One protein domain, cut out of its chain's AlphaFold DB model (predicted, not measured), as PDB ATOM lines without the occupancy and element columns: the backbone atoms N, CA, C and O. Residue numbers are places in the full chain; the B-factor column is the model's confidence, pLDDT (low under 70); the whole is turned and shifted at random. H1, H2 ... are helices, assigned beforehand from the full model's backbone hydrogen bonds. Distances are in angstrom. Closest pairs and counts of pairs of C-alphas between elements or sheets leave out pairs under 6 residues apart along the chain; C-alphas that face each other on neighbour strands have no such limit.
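This is residues 3 to 76 of the 166 residues of an uncharacterized protein of Enterobacter sp. RHBSTW-00994 (UniProt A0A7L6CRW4). The longest helix, H2, packs at a steep tilt on H4, H4 also forms a helical hairpin with H3, and these three helices make a small body with H4 in the middle. H1 leads away from this body as an arm, joined to it near its last residues, and its residues 3 to 9 stick out free. The printed part has 74 residues with four named helices, in the order H1, H2, H3, H4 along the chain, and no named strand; the class is all helix. The whole is compact, with a radius of gyration of the C-alphas of 11.9 A, and the C-alphas span 36 by 29 by 24 A, the arm H1 reaching out along the longest span.

H2, residues 23 to 36, is 20.1 A long from first to last C-alpha and begins with C-alpha 23 at (142.971, 139.085, 101.493). H1, residues 3 to 14, is 16.4 A long and begins with C-alpha 3 at (128.633, 108.828, 108.172). H3, residues 49 to 56, is 10.0 A long. H4, residues 65 to 76, is 16.3 A long and ends with C-alpha 76 at (116.237, 130.912, 101.842).

H2 touches H4 at a steep tilt of 64 degrees, the same way, and H4 meets it with residues 66 to 70 alone; their closest C-alphas, those of Ala 32 and Glu 67, are 5.2 A apart. H4 is the hub, touching the three other helices. H3 and H4 form a helical hairpin and touch at a shallow tilt of 28 degrees, opposite ways, with the closest C-alphas, those of Thr 56 and Arg 68, 4.3 A apart. H1 and H4 only just touch, with 3 pairs of C-alphas within 8 A, and only at their ends: residues 13 to 14 of H1 meet residues 65 to 66 of H4. Their closest C-alphas, those of Arg 13 and Thr 65, are 6.2 A apart, and their lines are about perpendicular at 86 degrees. H1 and H2 are close but not clearly touching, with the C-alphas of His 14 and Thr 33 closest at 6.1 A. H3 is apart from H1 and from H2. In H1, H2, H3 and H4 every O i to N i+4 pair is within hydrogen-bond range.

The two C-alphas farthest apart, those of Thr 4 and Ser 48, are 36.6 A from each other. The printed part has no cut. The link from H2 to H3, residues 37 to 48, is long; those from H1 to H2 and from H3 to H4 are short. The mean pLDDT of the printed part is 85.1, and residues 3 to 15 are under 70.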
ATOM      1  N   GLY A   3     127.963 107.731 107.463       43.44
ATOM      2  CA  GLY A   3     128.633 108.828 108.172       43.44
ATOM      3  C   GLY A   3     130.046 109.133 107.665       43.44
ATOM      4  O   GLY A   3     130.415 110.290 107.534       43.44
ATOM      5  N   THR A   4     130.823 108.118 107.274       49.47
ATOM      6  CA  THR A   4     132.245 108.298 106.922       49.47
ATOM      7  C   THR A   4     132.471 109.056 105.608       49.47
ATOM      8  O   THR A   4     133.429 109.815 105.496       49.47
ATOM      9  N   THR A   5     131.592 108.895 104.617       49.72
ATOM     10  CA  THR A   5     131.651 109.639 103.345       49.72
ATOM     11  C   THR A   5     131.109 111.062 103.476       49.72
ATOM     12  O   THR A   5     131.649 111.975 102.849       49.72
ATOM     13  N   TYR A   6     130.089 111.272 104.315       53.28
ATOM     14  CA  TYR A   6     129.569 112.601 104.646       53.28
ATOM     15  C   TYR A   6     130.636 113.462 105.341       53.28
ATOM     16  O   TYR A   6     130.902 114.583 104.904       53.28
ATOM     17  N   ASP A   7     131.319 112.907 106.346       55.47
ATOM     18  CA  ASP A   7     132.348 113.621 107.110       55.47
ATOM     19  C   ASP A   7     133.593 113.949 106.267       55.47
ATOM     20  O   ASP A   7     134.127 115.055 106.359       55.47
ATOM     21  N   ALA A   8     134.019 113.043 105.378       52.91
ATOM     22  CA  ALA A   8     135.139 113.288 104.463       52.91
ATOM     23  C   ALA A   8     134.820 114.383 103.426       52.91
ATOM     24  O   ALA A   8     135.662 115.233 103.132       52.91
ATOM     25  N   SER A   9     133.582 114.408 102.920       61.75
ATOM     26  CA  SER A   9     133.106 115.444 101.989       61.75
ATOM     27  C   SER A   9     132.994 116.809 102.672       61.75
ATOM     28  O   SER A   9     133.286 117.839 102.067       61.75
ATOM     29  N   ARG A  10     132.605 116.827 103.953       60.34
ATOM     30  CA  ARG A  10     132.551 118.039 104.777       60.34
ATOM     31  C   ARG A  10     133.946 118.592 105.070       60.34
ATOM     32  O   ARG A  10     134.159 119.789 104.913       60.34
ATOM     33  N   ALA A  11     134.894 117.732 105.441       63.69
ATOM     34  CA  ALA A  11     136.279 118.134 105.684       63.69
ATOM     35  C   ALA A  11     136.942 118.715 104.423       63.69
ATOM     36  O   ALA A  11     137.619 119.735 104.515       63.69
ATOM     37  N   ALA A  12     136.693 118.122 103.249       63.72
ATOM     38  CA  ALA A  12     137.180 118.650 101.976       63.72
ATOM     39  C   ALA A  12     136.616 120.051 101.679       63.72
ATOM     40  O   ALA A  12     137.384 120.955 101.376       63.72
ATOM     41  N   ARG A  13     135.304 120.262 101.861       64.19
ATOM     42  CA  ARG A  13     134.659 121.576 101.662       64.19
ATOM     43  C   ARG A  13     135.138 122.635 102.649       64.19
ATOM     44  O   ARG A  13     135.297 123.788 102.282       64.19
ATOM     45  N   HIS A  14     135.372 122.261 103.905       65.12
ATOM     46  CA  HIS A  14     135.937 123.167 104.912       65.12
ATOM     47  C   HIS A  14     137.400 123.544 104.624       65.12
ATOM     48  O   HIS A  14     137.878 124.538 105.161       65.12
ATOM     49  N   ALA A  15     138.106 122.753 103.811       67.81
ATOM     50  CA  ALA A  15     139.472 123.025 103.379       67.81
ATOM     51  C   ALA A  15     139.545 123.743 102.018       67.81
ATOM     52  O   ALA A  15     140.647 124.060 101.566       67.81
ATOM     53  N   GLU A  16     138.408 123.993 101.356       72.06
ATOM     54  CA  GLU A  16     138.376 124.770 100.117       72.06
ATOM     55  C   GLU A  16     138.841 126.200 100.392       72.06
ATOM     56  O   GLU A  16     138.384 126.867 101.321       72.06
ATOM     57  N   THR A  17     139.762 126.672  99.559       70.38
ATOM     58  CA  THR A  17     140.203 128.064  99.550       70.38
ATOM     59  C   THR A  17     139.715 128.710  98.260       70.38
ATOM     60  O   THR A  17     139.641 128.027  97.236       70.38
ATOM     61  N   PRO A  18     139.325 129.993  98.294       73.31
ATOM     62  CA  PRO A  18     138.920 130.695  97.087       73.31
ATOM     63  C   PRO A  18     140.093 130.755  96.103       73.31
ATOM     64  O   PRO A  18     141.234 130.942  96.527       73.31
ATOM     65  N   ASP A  19     139.816 130.669  94.800       73.69
ATOM     66  CA  ASP A  19     140.816 130.899  93.747       73.69
ATOM     67  C   ASP A  19     141.126 132.404  93.628       73.69
ATOM     68  O   ASP A  19     140.697 133.108  92.712       73.69
ATOM     69  N   SER A  20     141.743 132.956  94.675       73.62
ATOM     70  CA  SER A  20     142.156 134.353  94.769       73.62
ATOM     71  C   SER A  20     143.185 134.553  95.877       73.62
ATOM     72  O   SER A  20     143.054 134.016  96.975       73.62
ATOM     73  N   SER A  21     144.180 135.399  95.613       76.56
ATOM     74  CA  SER A  21     145.139 135.882  96.614       76.56
ATOM     75  C   SER A  21     144.690 137.169  97.316       76.56
ATOM     76  O   SER A  21     145.451 137.726  98.106       76.56
ATOM     77  N   ASP A  22     143.501 137.684  96.995       84.75
ATOM     78  CA  ASP A  22     142.936 138.877  97.625       84.75
ATOM     79  C   ASP A  22     142.594 138.589  99.103       84.75
ATOM     80  O   ASP A  22     141.753 137.721  99.375       84.75
ATOM     81  N   PRO A  23     143.209 139.302 100.070       86.38
ATOM     82  CA  PRO A  23     142.971 139.085 101.493       86.38
ATOM     83  C   PRO A  23     141.499 139.188 101.902       86.38
ATOM     84  O   PRO A  23     141.058 138.421 102.758       86.38
ATOM     85  N   GLU A  24     140.721 140.085 101.289       87.69
ATOM     86  CA  GLU A  24     139.299 140.243 101.618       87.69
ATOM     87  C   GLU A  24     138.489 139.025 101.174       87.69
ATOM     88  O   GLU A  24     137.590 138.557 101.877       87.69
ATOM     89  N   ARG A  25     138.844 138.458 100.018       87.50
ATOM     90  CA  ARG A  25     138.219 137.237  99.505       87.50
ATOM     91  C   ARG A  25     138.534 136.025 100.368       87.50
ATOM     92  O   ARG A  25     137.635 135.238 100.653       87.50
ATOM     93  N   VAL A  26     139.786 135.891 100.797       88.12
ATOM     94  CA  VAL A  26     140.211 134.813 101.700       88.12
ATOM     95  C   VAL A  26     139.491 134.921 103.044       88.12
ATOM     96  O   VAL A  26     138.971 133.921 103.541       88.12
ATOM     97  N   ALA A  27     139.405 136.130 103.610       90.94
ATOM     98  CA  ALA A  27     138.700 136.370 104.865       90.94
ATOM     99  C   ALA A  27     137.213 136.003 104.762       90.94
ATOM    100  O   ALA A  27     136.708 135.252 105.595       90.94
ATOM    101  N   ARG A  28     136.529 136.437 103.698       93.56
ATOM    102  CA  ARG A  28     135.110 136.126 103.482       93.56
ATOM    103  C   ARG A  28     134.838 134.629 103.321       93.56
ATOM    104  O   ARG A  28     133.869 134.119 103.879       93.56
ATOM    105  N   ALA A  29     135.693 133.900 102.605       91.75
ATOM    106  CA  ALA A  29     135.556 132.448 102.486       91.75
ATOM    107  C   ALA A  29     135.746 131.734 103.839       91.75
ATOM    108  O   ALA A  29     135.041 130.766 104.153       91.75
ATOM    109  N   ALA A  30     136.654 132.240 104.682       90.50
ATOM    110  CA  ALA A  30     136.818 131.759 106.049       90.50
ATOM    111  C   ALA A  30     135.579 132.058 106.916       90.50
ATOM    112  O   ALA A  30     135.121 131.176 107.643       90.50
ATOM    113  N   GLU A  31     134.990 133.252 106.800       93.94
ATOM    114  CA  GLU A  31     133.734 133.615 107.474       93.94
ATOM    115  C   GLU A  31     132.568 132.719 107.037       93.94
ATOM    116  O   GLU A  31     131.836 132.213 107.888       93.94
ATOM    117  N   ALA A  32     132.434 132.441 105.737       93.94
ATOM    118  CA  ALA A  32     131.414 131.530 105.217       93.94
ATOM    119  C   ALA A  32     131.595 130.107 105.769       93.94
ATOM    120  O   ALA A  32     130.632 129.457 106.169       93.94
ATOM    121  N   THR A  33     132.838 129.634 105.864       92.56
ATOM    122  CA  THR A  33     133.153 128.330 106.464       92.56
ATOM    123  C   THR A  33     132.829 128.302 107.958       92.56
ATOM    124  O   THR A  33     132.267 127.318 108.451       92.56
ATOM    125  N   ALA A  34     133.132 129.378 108.690       93.00
ATOM    126  CA  ALA A  34     132.773 129.507 110.097       93.00
ATOM    127  C   ALA A  34     131.248 129.514 110.291       93.00
ATOM    128  O   ALA A  34     130.755 128.810 111.173       93.00
ATOM    129  N   PHE A  35     130.507 130.232 109.444       94.81
ATOM    130  CA  PHE A  35     129.044 130.251 109.435       94.81
ATOM    131  C   PHE A  35     128.447 128.861 109.195       94.81
ATOM    132  O   PHE A  35     127.719 128.364 110.049       94.81
ATOM    133  N   VAL A  36     128.834 128.181 108.109       91.44
ATOM    134  CA  VAL A  36     128.347 126.825 107.774       91.44
ATOM    135  C   VAL A  36     128.727 125.796 108.853       91.44
ATOM    136  O   VAL A  36     128.044 124.790 109.053       91.44
ATOM    137  N   SER A  37     129.800 126.051 109.605       89.88
ATOM    138  CA  SER A  37     130.199 125.237 110.761       89.88
ATOM    139  C   SER A  37     129.417 125.538 112.047       89.88
ATOM    140  O   SER A  37     129.620 124.835 113.036       89.88
ATOM    141  N   GLY A  38     128.547 126.552 112.055       90.50
ATOM    142  CA  GLY A  38     127.761 126.991 113.212       90.50
ATOM    143  C   GLY A  38     128.487 127.950 114.163       90.50
ATOM    144  O   GLY A  38     128.022 128.168 115.277       90.50
ATOM    145  N   ASN A  39     129.624 128.518 113.750       90.44
ATOM    146  CA  ASN A  39     130.520 129.316 114.597       90.44
ATOM    147  C   ASN A  39     130.626 130.793 114.171       90.44
ATOM    148  O   ASN A  39     131.512 131.503 114.643       90.44
ATOM    149  N   GLY A  40     129.774 131.265 113.261       91.88
ATOM    150  CA  GLY A  40     129.869 132.610 112.694       91.88
ATOM    151  C   GLY A  40     128.532 133.148 112.202       91.88
ATOM    152  O   GLY A  40     127.522 132.451 112.241       91.88
ATOM    153  N   LYS A  41     128.533 134.402 111.747       95.06
ATOM    154  CA  LYS A  41     127.405 135.011 111.031       95.06
ATOM    155  C   LYS A  41     127.565 134.784 109.536       95.06
ATOM    156  O   LYS A  41     128.692 134.694 109.059       95.06
ATOM    157  N   ASN A  42     126.452 134.749 108.811       96.12
ATOM    158  CA  ASN A  42     126.481 134.660 107.361       96.12
ATOM    159  C   ASN A  42     127.155 135.918 106.775       96.12
ATOM    160  O   ASN A  42     126.642 137.018 107.000       96.12
ATOM    161  N   PRO A  43     128.282 135.798 106.047       96.88
ATOM    162  CA  PRO A  43     128.968 136.961 105.479       96.88
ATOM    163  C   PRO A  43     128.191 137.624 104.333       96.88
ATOM    164  O   PRO A  43     128.536 138.726 103.916       96.88
ATOM    165  N   PHE A  44     127.146 136.968 103.822       97.75
ATOM    166  CA  PHE A  44     126.280 137.480 102.761       97.75
ATOM    167  C   PHE A  44     124.954 138.041 103.284       97.75
ATOM    168  O   PHE A  44     124.082 138.382 102.486       97.75
ATOM    169  N   ALA A  45     124.800 138.152 104.607       96.69
ATOM    170  CA  ALA A  45     123.584 138.665 105.224       96.69
ATOM    171  C   ALA A  45     123.208 140.055 104.686       96.69
ATOM    172  O   ALA A  45     124.033 140.973 104.676       96.69
ATOM    173  N   GLY A  46     121.953 140.216 104.264       94.81
ATOM    174  CA  GLY A  46     121.428 141.473 103.728       94.81
ATOM    175  C   GLY A  46     121.844 141.800 102.290       94.81
ATOM    176  O   GLY A  46     121.516 142.885 101.807       94.81
ATOM    177  N   LEU A  47     122.542 140.900 101.588       97.00
ATOM    178  CA  LEU A  47     122.744 141.054 100.149       97.00
ATOM    179  C   LEU A  47     121.420 140.943  99.384       97.00
ATOM    180  O   LEU A  47     120.471 140.286  99.815       97.00
ATOM    181  N   SER A  48     121.385 141.583  98.212       95.31
ATOM    182  CA  SER A  48     120.255 141.465  97.290       95.31
ATOM    183  C   SER A  48     120.126 140.037  96.760       95.31
ATOM    184  O   SER A  48     121.129 139.341  96.584       95.31
ATOM    185  N   ARG A  49     118.902 139.622  96.424       93.62
ATOM    186  CA  ARG A  49     118.644 138.288  95.873       93.62
ATOM    187  C   ARG A  49     119.375 138.023  94.557       93.62
ATOM    188  O   ARG A  49     119.854 136.915  94.347       93.62
ATOM    189  N   GLU A  50     119.551 139.044  93.719       94.38
ATOM    190  CA  GLU A  50     120.386 138.945  92.516       94.38
ATOM    191  C   GLU A  50     121.847 138.635  92.865       94.38
ATOM    192  O   GLU A  50     122.437 137.716  92.303       94.38
ATOM    193  N   SER A  51     122.427 139.355  93.831       95.94
ATOM    194  CA  SER A  51     123.802 139.105  94.284       95.94
ATOM    195  C   SER A  51     123.955 137.725  94.924       95.94
ATOM    196  O   SER A  51     124.948 137.045  94.680       95.94
ATOM    197  N   LEU A  52     122.971 137.299  95.719       97.00
ATOM    198  CA  LEU A  52     122.957 135.973  96.329       97.00
ATOM    199  C   LEU A  52     122.889 134.878  95.267       97.00
ATOM    200  O   LEU A  52     123.678 133.942  95.328       97.00
ATOM    201  N   ALA A  53     122.035 135.023  94.252       95.31
ATOM    202  CA  ALA A  53     121.938 134.061  93.160       95.31
ATOM    203  C   ALA A  53     123.238 133.960  92.348       95.31
ATOM    204  O   ALA A  53     123.662 132.849  92.031       95.31
ATOM    205  N   LEU A  54     123.916 135.081  92.069       95.31
ATOM    206  CA  LEU A  54     125.226 135.061  91.401       95.31
ATOM    207  C   LEU A  54     126.260 134.233  92.172       95.31
ATOM    208  O   LEU A  54     127.075 133.560  91.556       95.31
ATOM    209  N   ILE A  55     126.217 134.266  93.506       95.25
ATOM    210  CA  ILE A  55     127.104 133.467  94.354       95.25
ATOM    211  C   ILE A  55     126.622 132.014  94.383       95.25
ATOM    212  O   ILE A  55     127.387 131.105  94.088       95.25
ATOM    213  N   THR A  56     125.353 131.772  94.720       95.25
ATOM    214  CA  THR A  56     124.773 130.431  94.888       95.25
ATOM    215  C   THR A  56     124.942 129.553  93.653       95.25
ATOM    216  O   THR A  56     125.275 128.375  93.793       95.25
ATOM    217  N   TYR A  57     124.729 130.118  92.464       92.69
ATOM    218  CA  TYR A  57     124.776 129.388  91.200       92.69
ATOM    219  C   TYR A  57     126.107 129.544  90.451       92.69
ATOM    220  O   TYR A  57     126.196 129.117  89.302       92.69
ATOM    221  N   ASP A  58     127.141 130.116  91.080       91.31
ATOM    222  CA  ASP A  58     128.474 130.203  90.481       91.31
ATOM    223  C   ASP A  58     129.052 128.808  90.212       91.31
ATOM    224  O   ASP A  58     129.237 128.001  91.130       91.31
ATOM    225  N   ASP A  59     129.371 128.532  88.950       85.62
ATOM    226  CA  ASP A  59     130.046 127.320  88.487       85.62
ATOM    227  C   ASP A  59     131.494 127.580  88.039       85.62
ATOM    228  O   ASP A  59     132.226 126.632  87.749       85.62
ATOM    229  N   SER A  60     131.937 128.842  88.052       85.62
ATOM    230  CA  SER A  60     133.277 129.240  87.609       85.62
ATOM    231  C   SER A  60     134.393 128.838  88.582       85.62
ATOM    232  O   SER A  60     135.564 128.833  88.207       85.62
ATOM    233  N   GLY A  61     134.039 128.493  89.825       79.94
ATOM    234  CA  GLY A  61     134.994 128.248  90.908       79.94
ATOM    235  C   GLY A  61     135.449 129.530  91.602       79.94
ATOM    236  O   GLY A  61     136.347 129.488  92.445       79.94
ATOM    237  N   LEU A  62     134.817 130.667  91.282       86.38
ATOM    238  CA  LEU A  62     135.070 131.926  91.956       86.38
ATOM    239  C   LEU A  62     134.680 131.813  93.428       86.38
ATOM    240  O   LEU A  62     135.446 132.268  94.267       86.38
ATOM    241  N   TYR A  63     133.557 131.187  93.765       90.25
ATOM    242  CA  TYR A  63     133.129 131.004  95.153       90.25
ATOM    243  C   TYR A  63     133.341 129.569  95.641       90.25
ATOM    244  O   TYR A  63     133.059 128.595  94.943       90.25
ATOM    245  N   THR A  64     133.797 129.434  96.887       91.56
ATOM    246  CA  THR A  64     133.907 128.127  97.551       91.56
ATOM    247  C   THR A  64     132.528 127.506  97.783       91.56
ATOM    248  O   THR A  64     131.505 128.193  97.850       91.56
ATOM    249  N   THR A  65     132.467 126.193  97.996       90.88
ATOM    250  CA  THR A  65     131.210 125.496  98.301       90.88
ATOM    251  C   THR A  65     130.531 126.046  99.557       90.88
ATOM    252  O   THR A  65     129.304 126.146  99.585       90.88
ATOM    253  N   ASN A  66     131.299 126.452 100.575       93.31
ATOM    254  CA  ASN A  66     130.741 127.068 101.782       93.31
ATOM    255  C   ASN A  66     130.211 128.481 101.520       93.31
ATOM    256  O   ASN A  66     129.187 128.843 102.091       93.31
ATOM    257  N   GLU A  67     130.841 129.258 100.633       95.12
ATOM    258  CA  GLU A  67     130.306 130.560 100.224       95.12
ATOM    259  C   GLU A  67     128.973 130.410  99.483       95.12
ATOM    260  O   GLU A  67     127.991 131.054  99.849       95.12
ATOM    261  N   ARG A  68     128.893 129.491  98.511       95.56
ATOM    262  CA  ARG A  68     127.638 129.202  97.794       95.56
ATOM    263  C   ARG A  68     126.538 128.718  98.736       95.56
ATOM    264  O   ARG A  68     125.383 129.122  98.600       95.56
ATOM    265  N   ARG A  69     126.898 127.882  99.719       94.69
ATOM    266  CA  ARG A  69     125.980 127.408 100.761       94.69
ATOM    267  C   ARG A  69     125.485 128.555 101.642       94.69
ATOM    268  O   ARG A  69     124.288 128.629 101.880       94.69
ATOM    269  N   ALA A  70     126.374 129.436 102.092       96.75
ATOM    270  CA  ALA A  70     126.008 130.591 102.902       96.75
ATOM    271  C   ALA A  70     125.084 131.550 102.129       96.75
ATOM    272  O   ALA A  70     124.052 131.956 102.653       96.75
ATOM    273  N   ALA A  71     125.381 131.840 100.860       97.69
ATOM    274  CA  ALA A  71     124.503 132.659 100.024       97.69
ATOM    275  C   ALA A  71     123.116 132.016  99.819       97.69
ATOM    276  O   ALA A  71     122.098 132.702  99.891       97.69
ATOM    277  N   TRP A  72     123.063 130.691  99.638       95.94
ATOM    278  CA  TRP A  72     121.794 129.964  99.537       95.94
ATOM    279  C   TRP A  72     120.976 130.041 100.833       95.94
ATOM    280  O   TRP A  72     119.769 130.249 100.768       95.94
ATOM    281  N   GLU A  73     121.616 129.900 102.000       96.81
ATOM    282  CA  GLU A  73     120.930 130.005 103.296       96.81
ATOM    283  C   GLU A  73     120.358 131.409 103.526       96.81
ATOM    284  O   GLU A  73     119.212 131.524 103.945       96.81
ATOM    285  N   GLU A  74     121.086 132.469 103.160       97.81
ATOM    286  CA  GLU A  74     120.547 133.835 103.224       97.81
ATOM    287  C   GLU A  74     119.339 134.013 102.289       97.81
ATOM    288  O   GLU A  74     118.315 134.551 102.704       97.81
ATOM    289  N   SER A  75     119.427 133.544 101.037       95.94
ATOM    290  CA  SER A  75     118.306 133.630 100.086       95.94
ATOM    291  C   SER A  75     117.074 132.880 100.612       95.94
ATOM    292  O   SER A  75     115.952 133.391 100.558       95.94
ATOM    293  N   TYR A  76     117.287 131.701 101.204       94.81
ATOM    294  CA  TYR A  76     116.237 130.912 101.842       94.81
ATOM    295  C   TYR A  76     115.610 131.629 103.045       94.81
ATOM    296  O   TYR A  76     114.388 131.633 103.180       94.81
TER     297      TYR A  76